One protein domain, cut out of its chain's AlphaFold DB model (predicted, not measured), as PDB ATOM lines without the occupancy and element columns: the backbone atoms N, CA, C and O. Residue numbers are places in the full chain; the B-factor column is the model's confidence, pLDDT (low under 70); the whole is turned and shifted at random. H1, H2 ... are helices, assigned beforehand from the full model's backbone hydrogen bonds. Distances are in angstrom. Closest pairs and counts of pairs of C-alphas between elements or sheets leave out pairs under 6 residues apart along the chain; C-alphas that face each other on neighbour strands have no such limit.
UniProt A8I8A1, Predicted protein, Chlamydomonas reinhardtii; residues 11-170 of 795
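This is residues 11 to 170 of the 795 residues of the protein "Predicted protein" of Chlamydomonas reinhardtii (UniProt A8I8A1). The domain is a long, loose rod of short helices in which H3 to H9 fold back and forth in a zigzag of helical hairpins, with H5 at the narrow waist between two groups. H1 to H4 make one group, in which H2 touches no helix and H1 is only close to H3; H6 to H9 make the other, and H10 is at its far end. The printed part has 160 residues with ten named helices, H1 to H10 in chain order, and no named strand; its class is all helix. It is loose, with a radius of gyration of the C-alphas of 21.9 A, and spans 69 by 29 by 21 A.

H1, residues 11 to 25, is close to but not clearly touching H3, residues 49 to 65; the closest C-alphas, of Val 20 and Tyr 59, are 6.7 A apart. H2, residues 34 to 39, is apart from both. With residues 59 to 64 alone, H3 touches H4, residues 69 to 78, in a hairpin at a shallow tilt of 21 degrees; the closest C-alphas, of Val 60 and Ala 72, are 4.9 A apart. H5, residues 88 to 102, touches H4 with residues 88 to 92 alone, the closest C-alphas being those of Leu 69 and Tyr 92, at 5.1 A; this hairpin has a tilt of 37 degrees, only just steep. With residues 97 to 101 alone, H5 touches H6, residues 106 to 113, opposite ways at 6 degrees, a shallow tilt; the closest C-alphas, of Leu 100 and Ala 109, are 5.8 A apart. H7, residues 117 to 129, touches H5, the closest C-alphas being those of Ala 101 and Ala 126, at 6.3 A. H7 also touches H8, residues 133 to 143, at Leu 124 and Ala 136, their closest C-alphas, 5.0 A apart. H8 touches H9, residues 147 to 153, at Glu 137 and Met 150, the closest C-alphas, at 6.7 A. H10, residues 156 to 169, touches H8 with residues 159 to 163 alone, at a steep tilt of 64 degrees; the closest C-alphas, of Gly 133 and Leu 159, are 5.9 A apart. Every O i to N i+4 pair is within hydrogen-bond range in H2 to H7, H9 and H10; H1 has 10 of 11 and H8 6 of 7.

H1 begins at C-alpha 11, (26.834, -32.040, 8.845), and is 21.5 A long. H3 is the longest helix, 24.5 A; H5 is 21.1 A and begins at C-alpha 88, (0.506, -39.778, 22.926). H10 is 20.0 A and ends at C-alpha 169, (-9.164, -53.293, 60.861).

The two C-alphas farthest apart, of Asp 45 and Ala 168, are 70.2 A apart. The printed part has no cut and no long link. Mean pLDDT of the printed part is 72.0; residues 11 to 55, 75, 78 and 163 to 170 are under 70.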
ATOM      1  N   TRP A  11      26.791 -33.273   8.050       43.75
ATOM      2  CA  TRP A  11      26.834 -32.040   8.845       43.75
ATOM      3  C   TRP A  11      25.524 -31.768   9.605       43.75
ATOM      4  O   TRP A  11      25.541 -31.200  10.697       43.75
ATOM      5  N   GLY A  12      24.390 -32.222   9.067       48.19
ATOM      6  CA  GLY A  12      23.074 -32.089   9.683       48.19
ATOM      7  C   GLY A  12      22.838 -33.067  10.834       48.19
ATOM      8  O   GLY A  12      22.139 -32.715  11.778       48.19
ATOM      9  N   GLN A  13      23.431 -34.267  10.808       48.03
ATOM     10  CA  GLN A  13      23.220 -35.275  11.861       48.03
ATOM     11  C   GLN A  13      23.881 -34.890  13.192       48.03
ATOM     12  O   GLN A  13      23.276 -35.068  14.250       48.03
ATOM     13  N   LEU A  14      25.087 -34.311  13.156       51.16
ATOM     14  CA  LEU A  14      25.765 -33.829  14.366       51.16
ATOM     15  C   LEU A  14      25.076 -32.590  14.958       51.16
ATOM     16  O   LEU A  14      24.866 -32.538  16.168       51.16
ATOM     17  N   ALA A  15      24.670 -31.633  14.115       50.50
ATOM     18  CA  ALA A  15      23.907 -30.459  14.545       50.50
ATOM     19  C   ALA A  15      22.535 -30.855  15.126       50.50
ATOM     20  O   ALA A  15      22.150 -30.381  16.192       50.50
ATOM     21  N   LEU A  16      21.837 -31.803  14.489       50.03
ATOM     22  CA  LEU A  16      20.606 -32.422  14.995       50.03
ATOM     23  C   LEU A  16      20.824 -33.082  16.364       50.03
ATOM     24  O   LEU A  16      20.061 -32.824  17.294       50.03
ATOM     25  N   ALA A  17      21.870 -33.899  16.516       49.88
ATOM     26  CA  ALA A  17      22.178 -34.569  17.777       49.88
ATOM     27  C   ALA A  17      22.554 -33.576  18.892       49.88
ATOM     28  O   ALA A  17      22.141 -33.764  20.040       49.88
ATOM     29  N   ALA A  18      23.281 -32.503  18.567       53.72
ATOM     30  CA  ALA A  18      23.635 -31.434  19.499       53.72
ATOM     31  C   ALA A  18      22.413 -30.600  19.918       53.72
ATOM     32  O   ALA A  18      22.213 -30.366  21.113       53.72
ATOM     33  N   ALA A  19      21.554 -30.217  18.967       51.81
ATOM     34  CA  ALA A  19      20.310 -29.498  19.227       51.81
ATOM     35  C   ALA A  19      19.334 -30.341  20.063       51.81
ATOM     36  O   ALA A  19      18.841 -29.865  21.084       51.81
ATOM     37  N   VAL A  20      19.114 -31.614  19.712       51.84
ATOM     38  CA  VAL A  20      18.292 -32.547  20.506       51.84
ATOM     39  C   VAL A  20      18.888 -32.757  21.903       51.84
ATOM     40  O   VAL A  20      18.148 -32.740  22.885       51.84
ATOM     41  N   SER A  21      20.213 -32.876  22.034       51.06
ATOM     42  CA  SER A  21      20.867 -33.009  23.344       51.06
ATOM     43  C   SER A  21      20.700 -31.752  24.207       51.06
ATOM     44  O   SER A  21      20.329 -31.872  25.375       51.06
ATOM     45  N   ARG A  22      20.886 -30.547  23.650       52.88
ATOM     46  CA  ARG A  22      20.624 -29.274  24.352       52.88
ATOM     47  C   ARG A  22      19.149 -29.118  24.734       52.88
ATOM     48  O   ARG A  22      18.852 -28.768  25.870       52.88
ATOM     49  N   LEU A  23      18.223 -29.462  23.836       52.16
ATOM     50  CA  LEU A  23      16.780 -29.476  24.108       52.16
ATOM     51  C   LEU A  23      16.394 -30.401  25.270       52.16
ATOM     52  O   LEU A  23      15.499 -30.075  26.053       52.16
ATOM     53  N   LEU A  24      17.073 -31.542  25.402       49.62
ATOM     54  CA  LEU A  24      16.879 -32.474  26.512       49.62
ATOM     55  C   LEU A  24      17.524 -31.986  27.828       49.62
ATOM     56  O   LEU A  24      17.013 -32.338  28.893       49.62
ATOM     57  N   LEU A  25      18.592 -31.181  27.760       50.25
ATOM     58  CA  LEU A  25      19.348 -30.658  28.909       50.25
ATOM     59  C   LEU A  25      18.748 -29.372  29.510       50.25
ATOM     60  O   LEU A  25      18.465 -29.331  30.708       50.25
ATOM     61  N   ASP A  26      18.513 -28.335  28.702       45.94
ATOM     62  CA  ASP A  26      18.314 -26.954  29.187       45.94
ATOM     63  C   ASP A  26      16.887 -26.635  29.685       45.94
ATOM     64  O   ASP A  26      16.563 -25.490  29.997       45.94
ATOM     65  N   ARG A  27      15.999 -27.638  29.769       42.25
ATOM     66  CA  ARG A  27      14.582 -27.498  30.188       42.25
ATOM     67  C   ARG A  27      13.794 -26.415  29.421       42.25
ATOM     68  O   ARG A  27      12.762 -25.952  29.916       42.25
ATOM     69  N   VAL A  28      14.244 -26.021  28.225       43.31
ATOM     70  CA  VAL A  28      13.692 -24.876  27.483       43.31
ATOM     71  C   VAL A  28      12.213 -25.092  27.186       43.31
ATOM     72  O   VAL A  28      11.811 -26.006  26.465       43.31
ATOM     73  N   THR A  29      11.377 -24.206  27.723       40.25
ATOM     74  CA  THR A  29       9.958 -24.140  27.388       40.25
ATOM     75  C   THR A  29       9.802 -23.467  26.031       40.25
ATOM     76  O   THR A  29       9.553 -22.266  25.949       40.25
ATOM     77  N   LEU A  30       9.993 -24.240  24.966       46.03
ATOM     78  CA  LEU A  30       9.860 -23.755  23.597       46.03
ATOM     79  C   LEU A  30       8.475 -23.125  23.386       46.03
ATOM     80  O   LEU A  30       7.456 -23.675  23.811       46.03
ATOM     81  N   THR A  31       8.450 -21.981  22.711       38.06
ATOM     82  CA  THR A  31       7.254 -21.392  22.099       38.06
ATOM     83  C   THR A  31       7.245 -21.719  20.600       38.06
ATOM     84  O   THR A  31       8.318 -21.880  20.011       38.06
ATOM     85  N   PRO A  32       6.072 -21.848  19.949       36.75
ATOM     86  CA  PRO A  32       6.019 -22.267  18.548       36.75
ATOM     87  C   PRO A  32       6.651 -21.231  17.605       36.75
ATOM     88  O   PRO A  32       6.447 -20.026  17.761       36.75
ATOM     89  N   GLY A  33       7.377 -21.696  16.585       52.28
ATOM     90  CA  GLY A  33       7.949 -20.846  15.536       52.28
ATOM     91  C   GLY A  33       9.291 -20.209  15.914       52.28
ATOM     92  O   GLY A  33      10.239 -20.912  16.261       52.28
ATOM     93  N   LEU A  34       9.379 -18.876  15.813       41.00
ATOM     94  CA  LEU A  34      10.624 -18.094  15.925       41.00
ATOM     95  C   LEU A  34      11.436 -18.364  17.203       41.00
ATOM     96  O   LEU A  34      12.654 -18.236  17.168       41.00
ATOM     97  N   GLY A  35      10.798 -18.776  18.304       44.91
ATOM     98  CA  GLY A  35      11.489 -19.114  19.553       44.91
ATOM     99  C   GLY A  35      12.470 -20.285  19.427       44.91
ATOM    100  O   GLY A  35      13.483 -20.300  20.119       44.91
ATOM    101  N   LEU A  36      12.218 -21.235  18.520       50.31
ATOM    102  CA  LEU A  36      13.086 -22.400  18.319       50.31
ATOM    103  C   LEU A  36      14.330 -22.040  17.488       50.31
ATOM    104  O   LEU A  36      15.431 -22.453  17.832       50.31
ATOM    105  N   VAL A  37      14.175 -21.184  16.473       50.41
ATOM    106  CA  VAL A  37      15.296 -20.635  15.681       50.41
ATOM    107  C   VAL A  37      16.101 -19.604  16.488       50.41
ATOM    108  O   VAL A  37      17.315 -19.530  16.361       50.41
ATOM    109  N   ALA A  38      15.452 -18.837  17.370       48.00
ATOM    110  CA  ALA A  38      16.128 -17.884  18.252       48.00
ATOM    111  C   ALA A  38      16.912 -18.565  19.391       48.00
ATOM    112  O   ALA A  38      17.969 -18.073  19.776       48.00
ATOM    113  N   ALA A  39      16.410 -19.685  19.927       48.44
ATOM    114  CA  ALA A  39      17.128 -20.487  20.922       48.44
ATOM    115  C   ALA A  39      18.266 -21.319  20.303       48.44
ATOM    116  O   ALA A  39      19.264 -21.579  20.971       48.44
ATOM    117  N   PHE A  40      18.131 -21.706  19.030       56.19
ATOM    118  CA  PHE A  40      19.115 -22.497  18.294       56.19
ATOM    119  C   PHE A  40      19.407 -21.848  16.932       56.19
ATOM    120  O   PHE A  40      18.854 -22.287  15.920       56.19
ATOM    121  N   PRO A  41      20.293 -20.832  16.880       58.31
ATOM    122  CA  PRO A  41      20.677 -20.176  15.628       58.31
ATOM    123  C   PRO A  41      21.253 -21.155  14.600       58.31
ATOM    124  O   PRO A  41      21.058 -20.970  13.412       58.31
ATOM    125  N   GLU A  42      21.874 -22.245  15.055       54.09
ATOM    126  CA  GLU A  42      22.373 -23.367  14.241       54.09
ATOM    127  C   GLU A  42      21.266 -24.063  13.409       54.09
ATOM    128  O   GLU A  42      21.560 -24.758  12.441       54.09
ATOM    129  N   LEU A  43      19.984 -23.874  13.756       53.81
ATOM    130  CA  LEU A  43      18.826 -24.355  12.992       53.81
ATOM    131  C   LEU A  43      18.284 -23.308  11.999       53.81
ATOM    132  O   LEU A  43      17.275 -23.578  11.341       53.81
ATOM    133  N   SER A  44      18.924 -22.136  11.857       56.41
ATOM    134  CA  SER A  44      18.521 -21.103  10.885       56.41
ATOM    135  C   SER A  44      18.593 -21.568   9.442       56.41
ATOM    136  O   SER A  44      17.911 -20.990   8.608       56.41
ATOM    137  N   ASP A  45      19.386 -22.600   9.157       52.00
ATOM    138  CA  ASP A  45      19.613 -23.099   7.800       52.00
ATOM    139  C   ASP A  45      18.660 -24.265   7.458       52.00
ATOM    140  O   ASP A  45      18.521 -24.650   6.300       52.00
ATOM    141  N   LEU A  46      17.903 -24.771   8.447       53.66
ATOM    142  CA  LEU A  46      16.831 -25.766   8.285       53.66
ATOM    143  C   LEU A  46      15.470 -25.133   7.891       53.66
ATOM    144  O   LEU A  46      14.410 -25.676   8.211       53.66
ATOM    145  N   VAL A  47      15.467 -23.986   7.193       48.12
ATOM    146  CA  VAL A  47      14.235 -23.235   6.823       48.12
ATOM    147  C   VAL A  47      13.282 -24.043   5.934       48.12
ATOM    148  O   VAL A  47      12.077 -23.769   5.902       48.12
ATOM    149  N   ASP A  48      13.784 -25.072   5.251       54.44
ATOM    150  CA  ASP A  48      12.946 -26.041   4.558       54.44
ATOM    151  C   ASP A  48      12.046 -26.784   5.555       54.44
ATOM    152  O   ASP A  48      12.449 -27.734   6.235       54.44
ATOM    153  N   ARG A  49      10.771 -26.365   5.591       57.62
ATOM    154  CA  ARG A  49       9.709 -26.911   6.458       57.62
ATOM    155  C   ARG A  49       9.725 -28.446   6.608       57.62
ATOM    156  O   ARG A  49       9.494 -28.891   7.731       57.62
ATOM    157  N   PRO A  50       9.991 -29.269   5.566       61.25
ATOM    158  CA  PRO A  50      10.051 -30.724   5.720       61.25
ATOM    159  C   PRO A  50      11.184 -31.219   6.633       61.25
ATOM    160  O   PRO A  50      10.988 -32.192   7.358       61.25
ATOM    161  N   ALA A  51      12.354 -30.573   6.624       59.91
ATOM    162  CA  ALA A  51      13.500 -30.980   7.441       59.91
ATOM    163  C   ALA A  51      13.265 -30.657   8.924       59.91
ATOM    164  O   ALA A  51      13.448 -31.520   9.784       59.91
ATOM    165  N   LEU A  52      12.763 -29.451   9.213       64.62
ATOM    166  CA  LEU A  52      12.364 -29.061  10.564       64.62
ATOM    167  C   LEU A  52      11.226 -29.948  11.101       64.62
ATOM    168  O   LEU A  52      11.271 -30.367  12.254       64.62
ATOM    169  N   LEU A  53      10.235 -30.294  10.271       68.12
ATOM    170  CA  LEU A  53       9.152 -31.200  10.667       68.12
ATOM    171  C   LEU A  53       9.686 -32.588  11.066       68.12
ATOM    172  O   LEU A  53       9.337 -33.089  12.135       68.12
ATOM    173  N   ARG A  54      10.592 -33.171  10.265       69.88
ATOM    174  CA  ARG A  54      11.262 -34.449  10.583       69.88
ATOM    175  C   ARG A  54      12.039 -34.388  11.904       69.88
ATOM    176  O   ARG A  54      11.957 -35.328  12.689       69.88
ATOM    177  N   LEU A  55      12.749 -33.288  12.172       67.94
ATOM    178  CA  LEU A  55      13.478 -33.065  13.430       67.94
ATOM    179  C   LEU A  55      12.537 -33.087  14.645       67.94
ATOM    180  O   LEU A  55      12.841 -33.722  15.654       67.94
ATOM    181  N   LEU A  56      11.377 -32.433  14.542       70.00
ATOM    182  CA  LEU A  56      10.390 -32.379  15.625       70.00
ATOM    183  C   LEU A  56       9.698 -33.734  15.848       70.00
ATOM    184  O   LEU A  56       9.490 -34.122  16.998       70.00
ATOM    185  N   ILE A  57       9.408 -34.481  14.777       77.12
ATOM    186  CA  ILE A  57       8.893 -35.859  14.849       77.12
ATOM    187  C   ILE A  57       9.910 -36.778  15.540       77.12
ATOM    188  O   ILE A  57       9.560 -37.492  16.480       77.12
ATOM    189  N   LEU A  58      11.185 -36.708  15.145       73.25
ATOM    190  CA  LEU A  58      12.263 -37.510  15.729       73.25
ATOM    191  C   LEU A  58      12.503 -37.176  17.214       73.25
ATOM    192  O   LEU A  58      12.721 -38.079  18.017       73.25
ATOM    193  N   TYR A  59      12.382 -35.905  17.612       73.31
ATOM    194  CA  TYR A  59      12.414 -35.511  19.026       73.31
ATOM    195  C   TYR A  59      11.259 -36.128  19.838       73.31
ATOM    196  O   TYR A  59      11.480 -36.601  20.957       73.31
ATOM    197  N   VAL A  60      10.036 -36.148  19.289       74.44
ATOM    198  CA  VAL A  60       8.891 -36.807  19.942       74.44
ATOM    199  C   VAL A  60       9.136 -38.313  20.050       74.44
ATOM    200  O   VAL A  60       8.944 -38.855  21.137       74.44
ATOM    201  N   GLN A  61       9.641 -38.964  18.998       76.25
ATOM    202  CA  GLN A  61       9.973 -40.393  19.020       76.25
ATOM    203  C   GLN A  61      11.023 -40.733  20.089       76.25
ATOM    204  O   GLN A  61      10.776 -41.594  20.926       76.25
ATOM    205  N   ILE A  62      12.124 -39.978  20.173       73.00
ATOM    206  CA  ILE A  62      13.139 -40.153  21.230       73.00
ATOM    207  C   ILE A  62      12.529 -39.976  22.632       73.00
ATOM    208  O   ILE A  62      12.903 -40.681  23.569       73.00
ATOM    209  N   CYS A  63      11.569 -39.059  22.801       71.81
ATOM    210  CA  CYS A  63      10.852 -38.916  24.071       71.81
ATOM    211  C   CYS A  63       9.924 -40.104  24.378       71.81
ATOM    212  O   CYS A  63       9.675 -40.357  25.554       71.81
ATOM    213  N   ILE A  64       9.415 -40.818  23.371       76.88
ATOM    214  CA  ILE A  64       8.617 -42.044  23.541       76.88
ATOM    215  C   ILE A  64       9.526 -43.214  23.915       76.88
ATOM    216  O   ILE A  64       9.250 -43.907  24.891       76.88
ATOM    217  N   ASP A  65      10.624 -43.393  23.182       74.38
ATOM    218  CA  ASP A  65      11.574 -44.497  23.370       74.38
ATOM    219  C   ASP A  65      12.289 -44.417  24.734       74.38
ATOM    220  O   ASP A  65      12.678 -45.434  25.303       74.38
ATOM    221  N   ALA A  66      12.416 -43.207  25.291       70.25
ATOM    222  CA  ALA A  66      12.933 -42.946  26.637       70.25
ATOM    223  C   ALA A  66      11.847 -42.889  27.741       70.25
ATOM    224  O   ALA A  66      12.125 -42.380  28.826       70.25
ATOM    225  N   ASP A  67      10.609 -43.318  27.459       74.62
ATOM    226  CA  ASP A  67       9.416 -43.270  28.337       74.62
ATOM    227  C   ASP A  67       9.074 -41.878  28.927       74.62
ATOM    228  O   ASP A  67       8.304 -41.714  29.876       74.62
ATOM    229  N   ARG A  68       9.580 -40.801  28.317       74.00
ATOM    230  CA  ARG A  68       9.314 -39.408  28.713       74.00
ATOM    231  C   ARG A  68       7.996 -38.900  28.127       74.00
ATOM    232  O   ARG A  68       7.941 -37.825  27.518       74.00
ATOM    233  N   LEU A  69       6.909 -39.635  28.367       82.12
ATOM    234  CA  LEU A  69       5.576 -39.381  27.802       82.12
ATOM    235  C   LEU A  69       5.068 -37.945  28.041       82.12
ATOM    236  O   LEU A  69       4.432 -37.367  27.164       82.12
ATOM    237  N   LYS A  70       5.411 -37.320  29.178       77.31
ATOM    238  CA  LYS A  70       5.086 -35.907  29.471       77.31
ATOM    239  C   LYS A  70       5.744 -34.931  28.490       77.31
ATOM    240  O   LYS A  70       5.117 -33.961  28.063       77.31
ATOM    241  N   SER A  71       7.010 -35.173  28.149       73.69
ATOM    242  CA  SER A  71       7.771 -34.357  27.197       73.69
ATOM    243  C   SER A  71       7.281 -34.577  25.770       73.69
ATOM    244  O   SER A  71       7.107 -33.597  25.046       73.69
ATOM    245  N   ALA A  72       6.983 -35.831  25.404       76.31
ATOM    246  CA  ALA A  72       6.362 -36.178  24.128       76.31
ATOM    247  C   ALA A  72       5.010 -35.457  23.960       76.31
ATOM    248  O   ALA A  72       4.858 -34.654  23.047       76.31
ATOM    249  N   ALA A  73       4.074 -35.629  24.900       77.44
ATOM    250  CA  ALA A  73       2.748 -35.001  24.868       77.44
ATOM    251  C   ALA A  73       2.801 -33.464  24.815       77.44
ATOM    252  O   ALA A  73       2.077 -32.830  24.041       77.44
ATOM    253  N   ARG A  74       3.718 -32.846  25.576       75.06
ATOM    254  CA  ARG A  74       3.960 -31.400  25.503       75.06
ATOM    255  C   ARG A  74       4.427 -30.971  24.110       75.06
ATOM    256  O   ARG A  74       3.908 -29.987  23.588       75.06
ATOM    257  N   ALA A  75       5.389 -31.679  23.522       69.00
ATOM    258  CA  ALA A  75       5.924 -31.366  22.200       69.00
ATOM    259  C   ALA A  75       4.879 -31.580  21.094       69.00
ATOM    260  O   ALA A  75       4.677 -30.684  20.277       69.00
ATOM    261  N   THR A  76       4.127 -32.683  21.128       80.19
ATOM    262  CA  THR A  76       3.023 -32.951  20.192       80.19
ATOM    263  C   THR A  76       1.970 -31.839  20.213       80.19
ATOM    264  O   THR A  76       1.509 -31.404  19.156       80.19
ATOM    265  N   ARG A  77       1.619 -31.316  21.399       76.00
ATOM    266  CA  ARG A  77       0.721 -30.156  21.527       76.00
ATOM    267  C   ARG A  77       1.334 -28.856  21.011       76.00
ATOM    268  O   ARG A  77       0.635 -28.100  20.344       76.00
ATOM    269  N   LEU A  78       2.598 -28.592  21.335       66.06
ATOM    270  CA  LEU A  78       3.290 -27.343  21.005       66.06
ATOM    271  C   LEU A  78       3.571 -27.195  19.502       66.06
ATOM    272  O   LEU A  78       3.451 -26.103  18.954       66.06
ATOM    273  N   PHE A  79       3.943 -28.294  18.849       71.94
ATOM    274  CA  PHE A  79       4.301 -28.342  17.429       71.94
ATOM    275  C   PHE A  79       3.141 -28.785  16.526       71.94
ATOM    276  O   PHE A  79       3.341 -29.015  15.337       71.94
ATOM    277  N   SER A  80       1.929 -28.910  17.079       72.81
ATOM    278  CA  SER A  80       0.718 -29.345  16.368       72.81
ATOM    279  C   SER A  80       0.810 -30.730  15.702       72.81
ATOM    280  O   SER A  80       0.012 -31.043  14.822       72.81
ATOM    281  N   LEU A  81       1.706 -31.609  16.166       79.06
ATOM    282  CA  LEU A  81       1.964 -32.947  15.600       79.06
ATOM    283  C   LEU A  81       0.897 -33.997  15.971       79.06
ATOM    284  O   LEU A  81       1.180 -35.191  16.014       79.06
ATOM    285  N   ARG A  82      -0.342 -33.582  16.268       78.94
ATOM    286  CA  ARG A  82      -1.406 -34.496  16.736       78.94
ATOM    287  C   ARG A  82      -1.836 -35.526  15.687       78.94
ATOM    288  O   ARG A  82      -2.397 -36.543  16.061       78.94
ATOM    289  N   GLN A  83      -1.598 -35.256  14.402       82.12
ATOM    290  CA  GLN A  83      -1.860 -36.208  13.315       82.12
ATOM    291  C   GLN A  83      -0.769 -37.286  13.209       82.12
ATOM    292  O   GLN A  83      -1.089 -38.430  12.915       82.12
ATOM    293  N   GLU A  84       0.488 -36.934  13.497       81.50
ATOM    294  CA  GLU A  84       1.630 -37.866  13.537       81.50
ATOM    295  C   GLU A  84       1.578 -38.752  14.797       81.50
ATOM    296  O   GLU A  84       1.898 -39.935  14.758       81.50
ATOM    297  N   PHE A  85       1.145 -38.180  15.931       84.94
ATOM    298  CA  PHE A  85       1.132 -38.840  17.241       84.94
ATOM    299  C   PHE A  85      -0.218 -38.677  17.973       84.94
ATOM    300  O   PHE A  85      -0.268 -38.005  19.013       84.94
ATOM    301  N   PRO A  86      -1.318 -39.275  17.475       83.25
ATOM    302  CA  PRO A  86      -2.650 -39.118  18.071       83.25
ATOM    303  C   PRO A  86      -2.730 -39.671  19.504       83.25
ATOM    304  O   PRO A  86      -3.263 -39.013  20.398       83.25
ATOM    305  N   ASP A  87      -2.121 -40.832  19.755       86.25
ATOM    306  CA  ASP A  87      -2.304 -41.581  21.007       86.25
ATOM    307  C   ASP A  87      -1.447 -41.074  22.177       86.25
ATOM    308  O   ASP A  87      -1.602 -41.522  23.316       86.25
ATOM    309  N   ILE A  88      -0.509 -40.154  21.932       86.31
ATOM    310  CA  ILE A  88       0.506 -39.778  22.926       86.31
ATOM    311  C   ILE A  88      -0.077 -39.046  24.134       86.31
ATOM    312  O   ILE A  88       0.346 -39.306  25.263       86.31
ATOM    313  N   GLU A  89      -1.073 -38.182  23.936       82.06
ATOM    314  CA  GLU A  89      -1.736 -37.503  25.057       82.06
ATOM    315  C   GLU A  89      -2.523 -38.511  25.918       82.06
ATOM    316  O   GLU A  89      -2.474 -38.433  27.145       82.06
ATOM    317  N   ALA A  90      -3.167 -39.507  25.294       85.12
ATOM    318  CA  ALA A  90      -3.871 -40.582  25.993       85.12
ATOM    319  C   ALA A  90      -2.896 -41.485  26.771       85.12
ATOM    320  O   ALA A  90      -3.089 -41.710  27.967       85.12
ATOM    321  N   ARG A  91      -1.792 -41.928  26.147       86.50
ATOM    322  CA  ARG A  91      -0.732 -42.713  26.815       86.50
ATOM    323  C   ARG A  91      -0.130 -41.965  28.008       86.50
ATOM    324  O   ARG A  91       0.014 -42.551  29.082       86.50
ATOM    325  N   TYR A  92       0.170 -40.673  27.855       87.44
ATOM    326  CA  TYR A  92       0.646 -39.825  28.954       87.44
ATOM    327  C   TYR A  92      -0.378 -39.716  30.094       87.44
ATOM    328  O   TYR A  92      -0.004 -39.832  31.267       87.44
ATOM    329  N   ARG A  93      -1.662 -39.515  29.768       87.12
ATOM    330  CA  ARG A  93      -2.744 -39.411  30.756       87.12
ATOM    331  C   ARG A  93      -2.943 -40.708  31.541       87.12
ATOM    332  O   ARG A  93      -2.912 -40.649  32.769       87.12
ATOM    333  N   ARG A  94      -3.040 -41.862  30.869       88.19
ATOM    334  CA  ARG A  94      -3.171 -43.182  31.520       88.19
ATOM    335  C   ARG A  94      -1.961 -43.512  32.405       88.19
ATOM    336  O   ARG A  94      -2.131 -43.862  33.569       88.19
ATOM    337  N   SER A  95      -0.734 -43.299  31.914       86.00
ATOM    338  CA  SER A  95       0.496 -43.496  32.708       86.00
ATOM    339  C   SER A  95       0.547 -42.580  33.947       86.00
ATOM    340  O   SER A  95       0.844 -43.022  35.061       86.00
ATOM    341  N   SER A  96       0.160 -41.309  33.791       85.56
ATOM    342  CA  SER A  96       0.076 -40.361  34.910       85.56
ATOM    343  C   SER A  96      -0.975 -40.768  35.944       85.56
ATOM    344  O   SER A  96      -0.702 -40.688  37.143       85.56
ATOM    345  N   LEU A  97      -2.141 -41.241  35.494       89.19
ATOM    346  CA  LEU A  97      -3.207 -41.747  36.354       89.19
ATOM    347  C   LEU A  97      -2.753 -42.985  37.140       89.19
ATOM    348  O   LEU A  97      -2.864 -42.990  38.365       89.19
ATOM    349  N   ALA A  98      -2.157 -43.976  36.472       85.69
ATOM    350  CA  ALA A  98      -1.612 -45.173  37.116       85.69
ATOM    351  C   ALA A  98      -0.578 -44.823  38.206       85.69
ATOM    352  O   ALA A  98      -0.604 -45.383  39.305       85.69
ATOM    353  N   ARG A  99       0.283 -43.826  37.955       82.00
ATOM    354  CA  ARG A  99       1.274 -43.329  38.927       82.00
ATOM    355  C   ARG A  99       0.658 -42.561  40.109       82.00
ATOM    356  O   ARG A  99       1.235 -42.555  41.196       82.00
ATOM    357  N   LEU A 100      -0.489 -41.904  39.928       80.81
ATOM    358  CA  LEU A 100      -1.240 -41.268  41.025       80.81
ATOM    359  C   LEU A 100      -2.020 -42.305  41.851       80.81
ATOM    360  O   LEU A 100      -2.066 -42.207  43.082       80.81
ATOM    361  N   ALA A 101      -2.575 -43.321  41.185       82.81
ATOM    362  CA  ALA A 101      -3.294 -44.431  41.800       82.81
ATOM    363  C   ALA A 101      -2.373 -45.343  42.628       82.81
ATOM    364  O   ALA A 101      -2.720 -45.688  43.758       82.81
ATOM    365  N   SER A 102      -1.161 -45.653  42.147       81.12
ATOM    366  CA  SER A 102      -0.179 -46.446  42.911       81.12
ATOM    367  C   SER A 102       0.269 -45.740  44.198       81.12
ATOM    368  O   SER A 102       0.397 -46.374  45.245       81.12
ATOM    369  N   LYS A 103       0.392 -44.406  44.163       74.31
ATOM    370  CA  LYS A 103       0.604 -43.551  45.348       74.31
ATOM    371  C   LYS A 103      -0.662 -43.353  46.201       74.31
ATOM    372  O   LYS A 103      -0.591 -42.716  47.250       74.31
ATOM    373  N   ARG A 104      -1.812 -43.893  45.776       78.19
ATOM    374  CA  ARG A 104      -3.129 -43.826  46.439       78.19
ATOM    375  C   ARG A 104      -3.621 -42.391  46.720       78.19
ATOM    376  O   ARG A 104      -4.329 -42.169  47.706       78.19
ATOM    377  N   VAL A 105      -3.279 -41.421  45.862       74.25
ATOM    378  CA  VAL A 105      -3.626 -39.987  46.029       74.25
ATOM    379  C   VAL A 105      -4.901 -39.627  45.251       74.25
ATOM    380  O   VAL A 105      -4.888 -38.865  44.284       74.25
ATOM    381  N   TRP A 106      -6.027 -40.207  45.668       80.69
ATOM    382  CA  TRP A 106      -7.276 -40.236  44.890       80.69
ATOM    383  C   TRP A 106      -7.897 -38.868  44.594       80.69
ATOM    384  O   TRP A 106      -8.379 -38.668  43.488       80.69
ATOM    385  N   GLY A 107      -7.838 -37.905  45.523       73.69
ATOM    386  CA  GLY A 107      -8.352 -36.551  45.281       73.69
ATOM    387  C   GLY A 107      -7.605 -35.817  44.161       73.69
ATOM    388  O   GLY A 107      -8.225 -35.214  43.290       73.69
ATOM    389  N   VAL A 108      -6.272 -35.947  44.123       71.75
ATOM    390  CA  VAL A 108      -5.436 -35.386  43.046       71.75
ATOM    391  C   VAL A 108      -5.662 -36.143  41.738       71.75
ATOM    392  O   VAL A 108      -5.741 -35.519  40.684       71.75
ATOM    393  N   ALA A 109      -5.826 -37.469  41.791       80.06
ATOM    394  CA  ALA A 109      -6.178 -38.266  40.619       80.06
ATOM    395  C   ALA A 109      -7.539 -37.848  40.031       80.06
ATOM    396  O   ALA A 109      -7.634 -37.616  38.832       80.06
ATOM    397  N   ALA A 110      -8.568 -37.659  40.860       79.62
ATOM    398  CA  ALA A 110      -9.886 -37.201  40.423       79.62
ATOM    399  C   ALA A 110      -9.844 -35.804  39.783       79.62
ATOM    400  O   ALA A 110     -10.436 -35.596  38.724       79.62
ATOM    401  N   ALA A 111      -9.094 -34.866  40.374       78.56
ATOM    402  CA  ALA A 111      -8.886 -33.537  39.797       78.56
ATOM    403  C   ALA A 111      -8.108 -33.584  38.465       78.56
ATOM    404  O   ALA A 111      -8.430 -32.845  37.539       78.56
ATOM    405  N   PHE A 112      -7.111 -34.469  38.348       83.06
ATOM    406  CA  PHE A 112      -6.333 -34.680  37.120       83.06
ATOM    407  C   PHE A 112      -7.173 -35.272  35.977       83.06
ATOM    408  O   PHE A 112      -7.016 -34.882  34.818       83.06
ATOM    409  N   VAL A 113      -8.057 -36.210  36.311       86.94
ATOM    410  CA  VAL A 113      -8.965 -36.884  35.378       86.94
ATOM    411  C   VAL A 113     -10.055 -35.937  34.861       86.94
ATOM    412  O   VAL A 113     -10.360 -35.935  33.665       86.94
ATOM    413  N   GLY A 114     -10.620 -35.096  35.731       86.25
ATOM    414  CA  GLY A 114     -11.635 -34.114  35.350       86.25
ATOM    415  C   GLY A 114     -12.902 -34.772  34.794       86.25
ATOM    416  O   GLY A 114     -13.522 -35.595  35.463       86.25
ATOM    417  N   THR A 115     -13.296 -34.398  33.573       86.69
ATOM    418  CA  THR A 115     -14.523 -34.852  32.885       86.69
ATOM    419  C   THR A 115     -14.307 -36.019  31.908       86.69
ATOM    420  O   THR A 115     -15.206 -36.347  31.137       86.69
ATOM    421  N   ASP A 116     -13.117 -36.620  31.886       86.06
ATOM    422  CA  ASP A 116     -12.752 -37.687  30.947       86.06
ATOM    423  C   ASP A 116     -13.294 -39.048  31.425       86.06
ATOM    424  O   ASP A 116     -12.745 -39.655  32.343       86.06
ATOM    425  N   ALA A 117     -14.396 -39.516  30.832       86.94
ATOM    426  CA  ALA A 117     -15.133 -40.695  31.299       86.94
ATOM    427  C   ALA A 117     -14.331 -42.016  31.234       86.94
ATOM    428  O   ALA A 117     -14.548 -42.901  32.070       86.94
ATOM    429  N   GLU A 118     -13.388 -42.155  30.291       88.00
ATOM    430  CA  GLU A 118     -12.489 -43.319  30.243       88.00
ATOM    431  C   GLU A 118     -11.551 -43.308  31.452       88.00
ATOM    432  O   GLU A 118     -11.476 -44.284  32.201       88.00
ATOM    433  N   LEU A 119     -10.892 -42.173  31.695       89.88
ATOM    434  CA  LEU A 119      -9.965 -42.021  32.814       89.88
ATOM    435  C   LEU A 119     -10.676 -42.031  34.178       89.88
ATOM    436  O   LEU A 119     -10.104 -42.507  35.157       89.88
ATOM    437  N   GLN A 120     -11.926 -41.561  34.264       93.12
ATOM    438  CA  GLN A 120     -12.754 -41.739  35.464       93.12
ATOM    439  C   GLN A 120     -13.005 -43.227  35.719       93.12
ATOM    440  O   GLN A 120     -12.862 -43.687  36.850       93.12
ATOM    441  N   THR A 121     -13.311 -43.999  34.676       91.75
ATOM    442  CA  THR A 121     -13.527 -45.448  34.783       91.75
ATOM    443  C   THR A 121     -12.253 -46.194  35.199       91.75
ATOM    444  O   THR A 121     -12.306 -47.038  36.095       91.75
ATOM    445  N   GLU A 122     -11.096 -45.856  34.618       91.12
ATOM    446  CA  GLU A 122      -9.792 -46.397  35.039       91.12
ATOM    447  C   GLU A 122      -9.469 -46.046  36.502       91.12
ATOM    448  O   GLU A 122      -9.002 -46.901  37.257       91.12
ATOM    449  N   LEU A 123      -9.775 -44.818  36.936       92.06
ATOM    450  CA  LEU A 123      -9.606 -44.378  38.322       92.06
ATOM    451  C   LEU A 123     -10.474 -45.194  39.294       92.06
ATOM    452  O   LEU A 123      -9.973 -45.625  40.334       92.06
ATOM    453  N   LEU A 124     -11.746 -45.440  38.961       91.94
ATOM    454  CA  LEU A 124     -12.636 -46.274  39.779       91.94
ATOM    455  C   LEU A 124     -12.136 -47.721  39.873       91.94
ATOM    456  O   LEU A 124     -12.096 -48.280  40.970       91.94
ATOM    457  N   ARG A 125     -11.685 -48.304  38.753       91.69
ATOM    458  CA  ARG A 125     -11.081 -49.645  38.736       91.69
ATOM    459  C   ARG A 125      -9.855 -49.718  39.649       91.69
ATOM    460  O   ARG A 125      -9.783 -50.600  40.498       91.69
ATOM    461  N   ALA A 126      -8.947 -48.748  39.553       88.88
ATOM    462  CA  ALA A 126      -7.751 -48.710  40.390       88.88
ATOM    463  C   ALA A 126      -8.063 -48.520  41.893       88.88
ATOM    464  O   ALA A 126      -7.315 -49.003  42.744       88.88
ATOM    465  N   MET A 127      -9.170 -47.851  42.251       87.31
ATOM    466  CA  MET A 127      -9.654 -47.814  43.641       87.31
ATOM    467  C   MET A 127     -10.161 -49.187  44.106       87.31
ATOM    468  O   MET A 127      -9.811 -49.627  45.202       87.31
ATOM    469  N   VAL A 128     -10.953 -49.877  43.281       88.12
ATOM    470  CA  VAL A 128     -11.459 -51.231  43.563       88.12
ATOM    471  C   VAL A 128     -10.308 -52.224  43.768       88.12
ATOM    472  O   VAL A 128     -10.259 -52.897  44.800       88.12
ATOM    473  N   GLU A 129      -9.336 -52.248  42.850       85.56
ATOM    474  CA  GLU A 129      -8.122 -53.079  42.926       85.56
ATOM    475  C   GLU A 129      -7.271 -52.766  44.171       85.56
ATOM    476  O   GLU A 129      -6.635 -53.648  44.747       85.56
ATOM    477  N   ALA A 130      -7.286 -51.515  44.645       81.38
ATOM    478  CA  ALA A 130      -6.584 -51.102  45.859       81.38
ATOM    479  C   ALA A 130      -7.273 -51.527  47.177       81.38
ATOM    480  O   ALA A 130      -6.707 -51.251  48.250       81.38
ATOM    481  N   GLY A 131      -8.445 -52.176  47.113       78.69
ATOM    482  CA  GLY A 131      -9.269 -52.568  48.266       78.69
ATOM    483  C   GLY A 131     -10.147 -51.432  48.804       78.69
ATOM    484  O   GLY A 131     -10.305 -51.281  50.017       78.69
ATOM    485  N   GLU A 132     -10.618 -50.547  47.924       77.00
ATOM    486  CA  GLU A 132     -11.291 -49.294  48.287       77.00
ATOM    487  C   GLU A 132     -12.635 -49.126  47.560       77.00
ATOM    488  O   GLU A 132     -13.029 -48.002  47.243       77.00
ATOM    489  N   GLY A 133     -13.356 -50.225  47.307       79.19
ATOM    490  CA  GLY A 133     -14.609 -50.210  46.539       79.19
ATOM    491  C   GLY A 133     -15.658 -49.200  47.037       79.19
ATOM    492  O   GLY A 133     -16.243 -48.480  46.231       79.19
ATOM    493  N   GLY A 134     -15.815 -49.029  48.355       75.00
ATOM    494  CA  GLY A 134     -16.722 -48.019  48.923       75.00
ATOM    495  C   GLY A 134     -16.317 -46.565  48.646       75.00
ATOM    496  O   GLY A 134     -17.152 -45.668  48.637       75.00
ATOM    497  N   LEU A 135     -15.025 -46.299  48.404       77.19
ATOM    498  CA  LEU A 135     -14.557 -44.998  47.908       77.19
ATOM    499  C   LEU A 135     -14.804 -44.867  46.397       77.19
ATOM    500  O   LEU A 135     -15.178 -43.794  45.936       77.19
ATOM    501  N   ALA A 136     -14.662 -45.954  45.635       84.31
ATOM    502  CA  ALA A 136     -14.987 -45.960  44.211       84.31
ATOM    503  C   ALA A 136     -16.477 -45.644  43.966       84.31
ATOM    504  O   ALA A 136     -16.789 -44.812  43.120       84.31
ATOM    505  N   GLU A 137     -17.401 -46.205  44.751       82.75
ATOM    506  CA  GLU A 137     -18.838 -45.894  44.639       82.75
ATOM    507  C   GLU A 137     -19.160 -44.422  44.983       82.75
ATOM    508  O   GLU A 137     -20.012 -43.797  44.347       82.75
ATOM    509  N   GLU A 138     -18.446 -43.829  45.943       82.12
ATOM    510  CA  GLU A 138     -18.544 -42.402  46.284       82.12
ATOM    511  C   GLU A 138     -18.094 -41.512  45.108       82.12
ATOM    512  O   GLU A 138     -18.815 -40.598  44.695       82.12
ATOM    513  N   TYR A 139     -16.950 -41.830  44.492       83.06
ATOM    514  CA  TYR A 139     -16.468 -41.120  43.305       83.06
ATOM    515  C   TYR A 139     -17.328 -41.383  42.058       83.06
ATOM    516  O   TYR A 139     -17.540 -40.451  41.283       83.06
ATOM    517  N   ARG A 140     -17.914 -42.579  41.884       91.00
ATOM    518  CA  ARG A 140     -18.891 -42.857  40.814       91.00
ATOM    519  C   ARG A 140     -20.078 -41.899  40.903       91.00
ATOM    520  O   ARG A 140     -20.443 -41.295  39.893       91.00
ATOM    521  N   LYS A 141     -20.653 -41.732  42.103       86.12
ATOM    522  CA  LYS A 141     -21.741 -40.771  42.353       86.12
ATOM    523  C   LYS A 141     -21.297 -39.343  42.040       86.12
ATOM    524  O   LYS A 141     -22.004 -38.649  41.316       86.12
ATOM    525  N   ARG A 142     -20.110 -38.931  42.506       83.00
ATOM    526  CA  ARG A 142     -19.539 -37.596  42.241       83.00
ATOM    527  C   ARG A 142     -19.337 -37.308  40.748       83.00
ATOM    528  O   ARG A 142     -19.547 -36.179  40.320       83.00
ATOM    529  N   PHE A 143     -18.929 -38.306  39.968       87.06
ATOM    530  CA  PHE A 143     -18.735 -38.184  38.521       87.06
ATOM    531  C   PHE A 143     -20.029 -38.345  37.702       87.06
ATOM    532  O   PHE A 143     -20.010 -38.110  36.497       87.06
ATOM    533  N   GLY A 144     -21.148 -38.747  38.318       86.25
ATOM    534  CA  GLY A 144     -22.413 -38.998  37.616       86.25
ATOM    535  C   GLY A 144     -22.415 -40.257  36.735       86.25
ATOM    536  O   GLY A 144     -23.275 -40.396  35.869       86.25
ATOM    537  N   LEU A 145     -21.466 -41.177  36.936       89.56
ATOM    538  CA  LEU A 145     -21.320 -42.390  36.120       89.56
ATOM    539  C   LEU A 145     -22.412 -43.431  36.436       89.56
ATOM    540  O   LEU A 145     -22.860 -43.511  37.582       89.56
ATOM    541  N   PRO A 146     -22.845 -44.269  35.473       88.81
ATOM    542  CA  PRO A 146     -23.963 -45.196  35.668       88.81
ATOM    543  C   PRO A 146     -23.663 -46.270  36.736       88.81
ATOM    544  O   PRO A 146     -22.552 -46.799  36.767       88.81
ATOM    545  N   PRO A 147     -24.636 -46.659  37.587       85.44
ATOM    546  CA  PRO A 147     -24.418 -47.629  38.671       85.44
ATOM    547  C   PRO A 147     -24.009 -49.023  38.170       85.44
ATOM    548  O   PRO A 147     -23.234 -49.707  38.834       85.44
ATOM    549  N   ALA A 148     -24.438 -49.402  36.961       86.38
ATOM    550  CA  ALA A 148     -24.015 -50.634  36.293       86.38
ATOM    551  C   ALA A 148     -22.486 -50.739  36.122       86.38
ATOM    552  O   ALA A 148     -21.955 -51.845  36.083       86.38
ATOM    553  N   LEU A 149     -21.764 -49.609  36.072       86.12
ATOM    554  CA  LEU A 149     -20.305 -49.611  36.001       86.12
ATOM    555  C   LEU A 149     -19.672 -50.207  37.262       86.12
ATOM    556  O   LEU A 149     -18.740 -50.992  37.155       86.12
ATOM    557  N   MET A 150     -20.177 -49.864  38.451       86.00
ATOM    558  CA  MET A 150     -19.614 -50.388  39.698       86.00
ATOM    559  C   MET A 150     -19.937 -51.871  39.886       86.00
ATOM    560  O   MET A 150     -19.041 -52.617  40.260       86.00
ATOM    561  N   ALA A 151     -21.138 -52.318  39.500       83.38
ATOM    562  CA  ALA A 151     -21.484 -53.744  39.459       83.38
ATOM    563  C   ALA A 151     -20.618 -54.558  38.471       83.38
ATOM    564  O   ALA A 151     -20.431 -55.755  38.660       83.38
ATOM    565  N   ALA A 152     -20.069 -53.922  37.429       86.81
ATOM    566  CA  ALA A 152     -19.119 -54.544  36.503       86.81
ATOM    567  C   ALA A 152     -17.650 -54.478  36.977       86.81
ATOM    568  O   ALA A 152     -16.805 -55.188  36.435       86.81
ATOM    569  N   LEU A 153     -17.326 -53.615  37.949       85.75
ATOM    570  CA  LEU A 153     -15.976 -53.471  38.511       85.75
ATOM    571  C   LEU A 153     -15.770 -54.320  39.770       85.75
ATOM    572  O   LEU A 153     -14.666 -54.816  39.984       85.75
ATOM    573  N   ILE A 154     -16.800 -54.472  40.604       84.69
ATOM    574  CA  ILE A 154     -16.770 -55.289  41.817       84.69
ATOM    575  C   ILE A 154     -18.146 -55.906  42.070       84.69
ATOM    576  O   ILE A 154     -19.173 -55.237  41.977       84.69
ATOM    577  N   ASP A 155     -18.149 -57.189  42.416       85.06
ATOM    578  CA  ASP A 155     -19.353 -57.880  42.861       85.06
ATOM    579  C   ASP A 155     -19.862 -57.296  44.205       85.06
ATOM    580  O   ASP A 155     -19.038 -56.983  45.072       85.06
ATOM    581  N   PRO A 156     -21.183 -57.134  44.423       80.25
ATOM    582  CA  PRO A 156     -21.715 -56.570  45.665       80.25
ATOM    583  C   PRO A 156     -21.306 -57.313  46.946       80.25
ATOM    584  O   PRO A 156     -21.081 -56.655  47.965       80.25
ATOM    585  N   GLU A 157     -21.158 -58.642  46.921       81.81
ATOM    586  CA  GLU A 157     -20.688 -59.406  48.086       81.81
ATOM    587  C   GLU A 157     -19.196 -59.166  48.326       81.81
ATOM    588  O   GLU A 157     -18.773 -58.948  49.463       81.81
ATOM    589  N   ALA A 158     -18.392 -59.110  47.258       77.31
ATOM    590  CA  ALA A 158     -16.973 -58.763  47.351       77.31
ATOM    591  C   ALA A 158     -16.755 -57.326  47.866       77.31
ATOM    592  O   ALA A 158     -15.831 -57.082  48.648       77.31
ATOM    593  N   LEU A 159     -17.616 -56.380  47.479       75.56
ATOM    594  CA  LEU A 159     -17.625 -55.011  48.000       75.56
ATOM    595  C   LEU A 159     -17.957 -54.994  49.497       75.56
ATOM    596  O   LEU A 159     -17.192 -54.428  50.281       75.56
ATOM    597  N   ALA A 160     -19.037 -55.665  49.904       74.38
ATOM    598  CA  ALA A 160     -19.418 -55.789  51.310       74.38
ATOM    599  C   ALA A 160     -18.320 -56.476  52.145       74.38
ATOM    600  O   ALA A 160     -18.028 -56.043  53.259       74.38
ATOM    601  N   ALA A 161     -17.640 -57.489  51.597       77.31
ATOM    602  CA  ALA A 161     -16.510 -58.155  52.238       77.31
ATOM    603  C   ALA A 161     -15.280 -57.238  52.377       77.31
ATOM    604  O   ALA A 161     -14.643 -57.237  53.433       77.31
ATOM    605  N   GLN A 162     -14.959 -56.413  51.368       72.25
ATOM    606  CA  GLN A 162     -13.916 -55.383  51.490       72.25
ATOM    607  C   GLN A 162     -14.260 -54.364  52.586       72.25
ATOM    608  O   GLN A 162     -13.389 -53.988  53.375       72.25
ATOM    609  N   GLU A 163     -15.517 -53.924  52.662       65.94
ATOM    610  CA  GLU A 163     -15.978 -52.974  53.677       65.94
ATOM    611  C   GLU A 163     -15.989 -53.585  55.085       65.94
ATOM    612  O   GLU A 163     -15.517 -52.939  56.021       65.94
ATOM    613  N   ALA A 164     -16.404 -54.845  55.236       68.06
ATOM    614  CA  ALA A 164     -16.358 -55.581  56.499       68.06
ATOM    615  C   ALA A 164     -14.915 -55.842  56.970       68.06
ATOM    616  O   ALA A 164     -14.580 -55.564  58.123       68.06
ATOM    617  N   ALA A 165     -14.022 -56.295  56.081       66.88
ATOM    618  CA  ALA A 165     -12.603 -56.485  56.393       66.88
ATOM    619  C   ALA A 165     -11.908 -55.157  56.741       66.88
ATOM    620  O   ALA A 165     -11.028 -55.108  57.605       66.88
ATOM    621  N   ARG A 166     -12.329 -54.054  56.106       63.62
ATOM    622  CA  ARG A 166     -11.901 -52.705  56.481       63.62
ATOM    623  C   ARG A 166     -12.422 -52.333  57.868       63.62
ATOM    624  O   ARG A 166     -11.622 -51.891  58.687       63.62
ATOM    625  N   ALA A 167     -13.712 -52.514  58.139       57.03
ATOM    626  CA  ALA A 167     -14.326 -52.205  59.429       57.03
ATOM    627  C   ALA A 167     -13.669 -52.986  60.579       57.03
ATOM    628  O   ALA A 167     -13.389 -52.399  61.616       57.03
ATOM    629  N   ALA A 168     -13.312 -54.255  60.361       57.94
ATOM    630  CA  ALA A 168     -12.584 -55.085  61.324       57.94
ATOM    631  C   ALA A 168     -11.133 -54.626  61.596       57.94
ATOM    632  O   ALA A 168     -10.552 -54.997  62.615       57.94
ATOM    633  N   LYS A 169     -10.528 -53.831  60.700       52.34
ATOM    634  CA  LYS A 169      -9.164 -53.293  60.861       52.34
ATOM    635  C   LYS A 169      -9.113 -51.984  61.660       52.34
ATOM    636  O   LYS A 169      -8.059 -51.644  62.197       52.34
ATOM    637  N   TYR A 170     -10.213 -51.238  61.714       50.66
ATOM    638  CA  TYR A 170     -10.326 -50.011  62.505       50.66
ATOM    639  C   TYR A 170     -11.105 -50.291  63.794       50.66
ATOM    640  O   TYR A 170     -11.789 -51.301  63.906       50.66
TER     641      TYR A 170